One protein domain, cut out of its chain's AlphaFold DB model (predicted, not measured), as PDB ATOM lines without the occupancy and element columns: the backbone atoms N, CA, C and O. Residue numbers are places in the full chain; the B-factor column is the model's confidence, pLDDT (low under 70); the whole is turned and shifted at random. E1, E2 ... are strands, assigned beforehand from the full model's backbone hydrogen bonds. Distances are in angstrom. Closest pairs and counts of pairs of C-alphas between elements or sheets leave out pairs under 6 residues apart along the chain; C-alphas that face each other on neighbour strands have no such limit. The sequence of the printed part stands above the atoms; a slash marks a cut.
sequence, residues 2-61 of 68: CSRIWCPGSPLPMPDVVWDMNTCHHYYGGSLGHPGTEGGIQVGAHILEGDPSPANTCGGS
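AT A GLANCE: This is residues 2 to 61 of the 68 residues of an uncharacterized protein of Mycobacterium sp (UniProt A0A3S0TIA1). This is a small domain with little regular structure: a small, strongly twisted antiparallel sheet of four strands, E1 to E4, with a long loop, residues 7 to 24, between E1 and E2, and a tail with no named element, residues 50 to 61, after E4. The printed part has 60 residues, with no named helix and four named strands, E1 to E4 along the chain; across the sheet the order is E1 - E2 - E4 - E3. Class all strand, though strands hold only 15 residues; compact, radius of gyration of the C-alphas 11.3 A, spans 31 by 22 by 14 A.

HOW THE PARTS SIT: E2, residues 25 to 29, is an inner strand with staggered pairing: residues 25 to 27 pair with E1, residues 4 to 6, and 27 to 29 with E4, residues 47 to 49. E1 and E2 form a hairpin at 129 degrees, with N 4 and O 27 2.7 A apart. E2 and E4 stand at 144 degrees, with N 28 and O 48 2.8 A apart. E4 forms a hairpin with edge strand E3, residues 41 to 44, at 141 degrees, with N 49 and O 41 2.7 A apart. E1 and E3 are apart.

IN THESE COORDINATES: E2 is 12.9 A long, E3 9.1 A, E1 6.7 A and E4 6.6 A. C-alpha 4 is at (206.872, 173.241, 197.242) and C-alpha 49 at (199.349, 170.791, 192.027).

THE WHOLE: The farthest C-alphas, of Asn 22 and Gly 60, are 32.0 A apart. The printed part has no cut. The links E1 to E2 and E2 to E3 are long. pLDDT is under 70 at residues 2, 35 to 36, 39 and 51 to 61.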
ATOM      1  N   CYS A   2     210.341 175.974 191.047       63.41
ATOM      2  CA  CYS A   2     210.451 174.880 192.026       63.41
ATOM      3  C   CYS A   2     209.065 174.499 192.555       63.41
ATOM      4  O   CYS A   2     208.282 175.404 192.866       63.41
ATOM      5  N   SER A   3     208.790 173.200 192.699       72.19
ATOM      6  CA  SER A   3     207.693 172.725 193.543       72.19
ATOM      7  C   SER A   3     208.001 172.979 195.019       72.19
ATOM      8  O   SER A   3     209.149 173.091 195.455       72.19
ATOM      9  N   ARG A   4     206.938 173.139 195.790       77.50
ATOM     10  CA  ARG A   4     206.872 173.241 197.242       77.50
ATOM     11  C   ARG A   4     205.943 172.139 197.724       77.50
ATOM     12  O   ARG A   4     205.101 171.668 196.970       77.50
ATOM     13  N   ILE A   5     206.075 171.755 198.984       84.50
ATOM     14  CA  ILE A   5     205.196 170.758 199.593       84.50
ATOM     15  C   ILE A   5     204.291 171.474 200.587       84.50
ATOM     16  O   ILE A   5     204.761 172.261 201.411       84.50
ATOM     17  N   TRP A   6     202.993 171.221 200.491       87.44
ATOM     18  CA  TRP A   6     202.017 171.553 201.518       87.44
ATOM     19  C   TRP A   6     201.580 170.258 202.209       87.44
ATOM     20  O   TRP A   6     201.417 169.241 201.548       87.44
ATOM     21  N   CYS A   7     201.410 170.276 203.530       87.75
ATOM     22  CA  CYS A   7     200.995 169.109 204.310       87.75
ATOM     23  C   CYS A   7     199.862 169.467 205.287       87.75
ATOM     24  O   CYS A   7     199.763 170.630 205.697       87.75
ATOM     25  N   PRO A   8     199.068 168.475 205.737       87.81
ATOM     26  CA  PRO A   8     197.987 168.668 206.700       87.81
ATOM     27  C   PRO A   8     198.452 169.407 207.957       87.81
ATOM     28  O   PRO A   8     199.464 169.058 208.562       87.81
ATOM     29  N   GLY A   9     197.715 170.448 208.346       86.00
ATOM     30  CA  GLY A   9     198.055 171.301 209.490       86.00
ATOM     31  C   GLY A   9     199.012 172.456 209.174       86.00
ATOM     32  O   GLY A   9     199.185 173.335 210.017       86.00
ATOM     33  N   SER A  10     199.588 172.515 207.969       87.38
ATOM     34  CA  SER A  10     200.288 173.714 207.492       87.38
ATOM     35  C   SER A  10     199.290 174.755 206.976       87.38
ATOM     36  O   SER A  10     198.257 174.387 206.408       87.38
ATOM     37  N   PRO A  11     199.582 176.060 207.105       87.50
ATOM     38  CA  PRO A  11     198.747 177.092 206.503       87.50
ATOM     39  C   PRO A  11     198.696 176.907 204.983       87.50
ATOM     40  O   PRO A  11     199.723 176.679 204.340       87.50
ATOM     41  N   LEU A  12     197.492 176.988 204.413       86.38
ATOM     42  CA  LEU A  12     197.322 176.972 202.964       86.38
ATOM     43  C   LEU A  12     198.006 178.204 202.348       86.38
ATOM     44  O   LEU A  12     197.914 179.297 202.913       86.38
ATOM     45  N   PRO A  13     198.663 178.066 201.183       82.56
ATOM     46  CA  PRO A  13     199.265 179.202 200.489       82.56
ATOM     47  C   PRO A  13     198.208 180.178 199.958       82.56
ATOM     48  O   PRO A  13     198.480 181.371 199.842       82.56
ATOM     49  N   MET A  14     197.012 179.674 199.646       85.50
ATOM     50  CA  MET A  14     195.873 180.439 199.149       85.50
ATOM     51  C   MET A  14     194.563 179.840 199.689       85.50
ATOM     52  O   MET A  14     194.471 178.620 199.833       85.50
ATOM     53  N   PRO A  15     193.557 180.671 200.009       85.56
ATOM     54  CA  PRO A  15     192.301 180.214 200.609       85.56
ATOM     55  C   PRO A  15     191.391 179.465 199.626       85.56
ATOM     56  O   PRO A  15     190.528 178.709 200.052       85.56
ATOM     57  N   ASP A  16     191.572 179.684 198.326       87.31
ATOM     58  CA  ASP A  16     190.829 179.042 197.241       87.31
ATOM     59  C   ASP A  16     191.425 177.694 196.806       87.31
ATOM     60  O   ASP A  16     190.891 177.055 195.902       87.31
ATOM     61  N   VAL A  17     192.512 177.253 197.448       87.56
ATOM     62  CA  VAL A  17     193.185 176.005 197.093       87.56
ATOM     63  C   VAL A  17     192.368 174.803 197.543       87.56
ATOM     64  O   VAL A  17     192.094 174.625 198.732       87.56
ATOM     65  N   VAL A  18     192.033 173.946 196.583       86.88
ATOM     66  CA  VAL A  18     191.314 172.695 196.819       86.88
ATOM     67  C   VAL A  18     192.306 171.536 196.828       86.88
ATOM     68  O   VAL A  18     192.725 171.063 195.776       86.88
ATOM     69  N   TRP A  19     192.653 171.070 198.028       87.25
ATOM     70  CA  TRP A  19     193.504 169.902 198.260       87.25
ATOM     71  C   TRP A  19     192.841 168.888 199.174       87.25
ATOM     72  O   TRP A  19     192.005 169.226 200.014       87.25
ATOM     73  N   ASP A  20     193.268 167.634 199.045       87.19
ATOM     74  CA  ASP A  20     192.973 166.628 200.055       87.19
ATOM     75  C   ASP A  20     193.725 166.977 201.349       87.19
ATOM     76  O   ASP A  20     194.950 166.900 201.425       87.19
ATOM     77  N   MET A  21     192.989 167.379 202.383       87.75
ATOM     78  CA  MET A  21     193.564 167.854 203.646       87.75
ATOM     79  C   MET A  21     194.184 166.734 204.502       87.75
ATOM     80  O   MET A  21     194.596 166.993 205.633       87.75
ATOM     81  N   ASN A  22     194.253 165.503 203.988       89.12
ATOM     82  CA  ASN A  22     194.743 164.317 204.682       89.12
ATOM     83  C   ASN A  22     196.069 163.791 204.111       89.12
ATOM     84  O   ASN A  22     196.672 162.904 204.717       89.12
ATOM     85  N   THR A  23     196.560 164.354 203.006       86.00
ATOM     86  CA  THR A  23     197.849 164.002 202.403       86.00
ATOM     87  C   THR A  23     198.698 165.238 202.126       86.00
ATOM     88  O   THR A  23     198.211 166.368 202.089       86.00
ATOM     89  N   CYS A  24     200.001 165.027 201.967       85.06
ATOM     90  CA  CYS A  24     200.894 166.076 201.499       85.06
ATOM     91  C   CYS A  24     200.773 166.230 199.980       85.06
ATOM     92  O   CYS A  24     200.763 165.239 199.250       85.06
ATOM     93  N   HIS A  25     200.740 167.477 199.521       85.56
ATOM     94  CA  HIS A  25     200.610 167.859 198.120       85.56
ATOM     95  C   HIS A  25     201.849 168.602 197.656       85.56
ATOM     96  O   HIS A  25     202.322 169.531 198.316       85.56
ATOM     97  N   HIS A  26     202.367 168.207 196.500       85.94
ATOM     98  CA  HIS A  26     203.362 168.993 195.785       85.94
ATOM     99  C   HIS A  26     202.635 170.076 194.999       85.94
ATOM    100  O   HIS A  26     201.624 169.806 194.356       85.94
ATOM    101  N   TYR A  27     203.130 171.303 195.057       83.25
ATOM    102  CA  TYR A  27     202.529 172.423 194.359       83.25
ATOM    103  C   TYR A  27     203.561 173.430 193.900       83.25
ATOM    104  O   TYR A  27     204.633 173.574 194.481       83.25
ATOM    105  N   TYR A  28     203.222 174.210 192.892       81.12
ATOM    106  CA  TYR A  28     204.012 175.351 192.470       81.12
ATOM    107  C   TYR A  28     203.098 176.497 192.056       81.12
ATOM    108  O   TYR A  28     201.932 176.310 191.710       81.12
ATOM    109  N   GLY A  29     203.624 177.716 192.143       80.69
ATOM    110  CA  GLY A  29     202.874 178.903 191.753       80.69
ATOM    111  C   GLY A  29     202.833 179.031 190.236       80.69
ATOM    112  O   GLY A  29     203.885 179.026 189.611       80.69
ATOM    113  N   GLY A  30     201.654 179.165 189.641       79.06
ATOM    114  CA  GLY A  30     201.486 179.382 188.205       79.06
ATOM    115  C   GLY A  30     200.022 179.326 187.773       79.06
ATOM    116  O   GLY A  30     199.129 179.047 188.569       79.06
ATOM    117  N   SER A  31     199.774 179.591 186.494       79.06
ATOM    118  CA  SER A  31     198.436 179.556 185.900       79.06
ATOM    119  C   SER A  31     198.470 178.748 184.608       79.06
ATOM    120  O   SER A  31     199.387 178.932 183.808       79.06
ATOM    121  N   LEU A  32     197.476 177.878 184.395       75.06
ATOM    122  CA  LEU A  32     197.386 177.064 183.179       75.06
ATOM    123  C   LEU A  32     197.515 177.925 181.915       75.06
ATOM    124  O   LEU A  32     196.994 179.039 181.845       75.06
ATOM    125  N   GLY A  33     198.214 177.391 180.915       74.19
ATOM    126  CA  GLY A  33     198.464 178.081 179.649       74.19
ATOM    127  C   GLY A  33     199.657 179.043 179.663       74.19
ATOM    128  O   GLY A  33     199.913 179.671 178.639       74.19
ATOM    129  N   HIS A  34     200.404 179.148 180.770       71.31
ATOM    130  CA  HIS A  34     201.677 179.870 180.793       71.31
ATOM    131  C   HIS A  34     202.869 178.940 180.516       71.31
ATOM    132  O   HIS A  34     202.850 177.764 180.893       71.31
ATOM    133  N   PRO A  35     203.939 179.451 179.878       66.62
ATOM    134  CA  PRO A  35     205.153 178.672 179.676       66.62
ATOM    135  C   PRO A  35     205.701 178.201 181.029       66.62
ATOM    136  O   PRO A  35     205.869 178.996 181.954       66.62
ATOM    137  N   GLY A  36     205.953 176.896 181.142       64.31
ATOM    138  CA  GLY A  36     206.450 176.284 182.371       64.31
ATOM    139  C   GLY A  36     205.386 175.799 183.363       64.31
ATOM    140  O   GLY A  36     205.744 175.314 184.434       64.31
ATOM    141  N   THR A  37     204.093 175.854 183.028       70.00
ATOM    142  CA  THR A  37     203.008 175.250 183.836       70.00
ATOM    143  C   THR A  37     202.475 173.943 183.254       70.00
ATOM    144  O   THR A  37     201.389 173.482 183.602       70.00
ATOM    145  N   GLU A  38     203.200 173.378 182.295       71.69
ATOM    146  CA  GLU A  38     202.801 172.185 181.560       71.69
ATOM    147  C   GLU A  38     202.796 170.973 182.500       71.69
ATOM    148  O   GLU A  38     203.794 170.691 183.166       71.69
ATOM    149  N   GLY A  39     201.667 170.261 182.559       69.12
ATOM    150  CA  GLY A  39     201.499 169.076 183.406       69.12
ATOM    151  C   GLY A  39     201.020 169.355 184.835       69.12
ATOM    152  O   GLY A  39     200.739 168.405 185.555       69.12
ATOM    153  N   GLY A  40     200.886 170.624 185.245       75.94
ATOM    154  CA  GLY A  40     200.282 170.980 186.533       75.94
ATOM    155  C   GLY A  40     198.758 170.920 186.515       75.94
ATOM    156  O   GLY A  40     198.130 171.252 185.509       75.94
ATOM    157  N   ILE A  41     198.159 170.556 187.646       83.50
ATOM    158  CA  ILE A  41     196.705 170.560 187.848       83.50
ATOM    159  C   ILE A  41     196.326 171.850 188.562       83.50
ATOM    160  O   ILE A  41     196.816 172.118 189.651       83.50
ATOM    161  N   GLN A  42     195.465 172.679 187.974       85.88
ATOM    162  CA  GLN A  42     195.057 173.915 188.640       85.88
ATOM    163  C   GLN A  42     194.154 173.605 189.831       85.88
ATOM    164  O   GLN A  42     193.048 173.102 189.663       85.88
ATOM    165  N   VAL A  43     194.645 173.936 191.021       87.00
ATOM    166  CA  VAL A  43     193.958 173.724 192.304       87.00
ATOM    167  C   VAL A  43     193.593 175.039 192.988       87.00
ATOM    168  O   VAL A  43     192.833 175.020 193.946       87.00
ATOM    169  N   GLY A  44     194.105 176.173 192.491       86.75
ATOM    170  CA  GLY A  44     193.765 177.527 192.932       86.75
ATOM    171  C   GLY A  44     194.120 178.591 191.884       86.75
ATOM    172  O   GLY A  44     194.725 178.290 190.850       86.75
ATOM    173  N   ALA A  45     193.781 179.851 192.156       80.19
ATOM    174  CA  ALA A  45     193.876 180.994 191.245       80.19
ATOM    175  C   ALA A  45     195.289 181.212 190.680       80.19
ATOM    176  O   ALA A  45     195.442 181.678 189.551       80.19
ATOM    177  N   HIS A  46     196.322 180.805 191.417       81.81
ATOM    178  CA  HIS A  46     197.714 180.816 190.961       81.81
ATOM    179  C   HIS A  46     198.507 179.623 191.496       81.81
ATOM    180  O   HIS A  46     199.722 179.719 191.677       81.81
ATOM    181  N   ILE A  47     197.826 178.518 191.797       86.38
ATOM    182  CA  ILE A  47     198.440 177.326 192.378       86.38
ATOM    183  C   ILE A  47     198.137 176.134 191.485       86.38
ATOM    184  O   ILE A  47     196.983 175.844 191.157       86.38
ATOM    185  N   LEU A  48     199.207 175.449 191.110       86.12
ATOM    186  CA  LEU A  48     199.174 174.211 190.361       86.12
ATOM    187  C   LEU A  48     199.694 173.101 191.268       86.12
ATOM    188  O   LEU A  48     200.769 173.233 191.848       86.12
ATOM    189  N   GLU A  49     198.929 172.032 191.398       85.25
ATOM    190  CA  GLU A  49     199.349 170.791 192.027       85.25
ATOM    191  C   GLU A  49     200.208 169.974 191.059       85.25
ATOM    192  O   GLU A  49     199.992 169.967 189.842       85.25
ATOM    193  N   GLY A  50     201.195 169.296 191.633       77.62
ATOM    194  CA  GLY A  50     202.176 168.473 190.955       77.62
ATOM    195  C   GLY A  50     203.565 169.094 190.976       77.62
ATOM    196  O   GLY A  50     203.844 170.092 191.649       77.62
ATOM    197  N   ASP A  51     204.448 168.485 190.203       68.94
ATOM    198  CA  ASP A  51     205.786 168.994 189.960       68.94
ATOM    199  C   ASP A  51     205.798 169.791 188.647       68.94
ATOM    200  O   ASP A  51     205.138 169.401 187.677       68.94
ATOM    201  N   PRO A  52     206.513 170.927 188.583       63.72
ATOM    202  CA  PRO A  52     206.704 171.621 187.321       63.72
ATOM    203  C   PRO A  52     207.298 170.650 186.292       63.72
ATOM    204  O   PRO A  52     208.188 169.870 186.629       63.72
ATOM    205  N   SER A  53     206.840 170.707 185.034       57.50
ATOM    206  CA  SER A  53     207.411 169.895 183.942       57.50
ATOM    207  C   SER A  53     208.945 169.885 183.985       57.50
ATOM    208  O   SER A  53     209.512 170.923 184.308       57.50
ATOM    209  N   PRO A  54     209.644 168.797 183.610       53.97
ATOM    210  CA  PRO A  54     211.108 168.696 183.709       53.97
ATOM    211  C   PRO A  54     211.881 169.786 182.945       53.97
ATOM    212  O   PRO A  54     213.047 170.041 183.245       53.97
ATOM    213  N   ALA A  55     211.232 170.474 181.998       51.41
ATOM    214  CA  ALA A  55     211.746 171.685 181.356       51.41
ATOM    215  C   ALA A  55     211.928 172.873 182.330       51.41
ATOM    216  O   ALA A  55     212.702 173.795 182.076       51.41
ATOM    217  N   ASN A  56     211.229 172.860 183.461       50.72
ATOM    218  CA  ASN A  56     211.285 173.873 184.496       50.72
ATOM    219  C   ASN A  56     212.383 173.536 185.486       50.72
ATOM    220  O   ASN A  56     212.226 172.698 186.360       50.72
ATOM    221  N   THR A  57     213.492 174.250 185.410       49.66
ATOM    222  CA  THR A  57     214.580 174.056 186.360       49.66
ATOM    223  C   THR A  57     214.240 174.654 187.727       49.66
ATOM    224  O   THR A  57     213.762 175.792 187.838       49.66
ATOM    225  N   CYS A  58     214.508 173.909 188.796       51.06
ATOM    226  CA  CYS A  58     214.590 174.459 190.143       51.06
ATOM    227  C   CYS A  58     216.053 174.839 190.397       51.06
ATOM    228  O   CYS A  58     216.900 173.974 190.601       51.06
ATOM    229  N   GLY A  59     216.384 176.129 190.281       52.06
ATOM    230  CA  GLY A  59     217.760 176.607 190.478       52.06
ATOM    231  C   GLY A  59     218.776 176.109 189.439       52.06
ATOM    232  O   GLY A  59     219.953 175.990 189.758       52.06
ATOM    233  N   GLY A  60     218.342 175.801 188.211       44.72
ATOM    234  CA  GLY A  60     219.206 175.244 187.159       44.72
ATOM    235  C   GLY A  60     219.278 173.712 187.134       44.72
ATOM    236  O   GLY A  60     219.771 173.157 186.157       44.72
ATOM    237  N   SER A  61     218.720 173.031 188.138       42.91
ATOM    238  CA  SER A  61     218.606 171.571 188.155       42.91
ATOM    239  C   SER A  61     217.253 171.128 187.581       42.91
ATOM    240  O   SER A  61     216.229 171.714 187.957       42.91
TER     241      SER A  61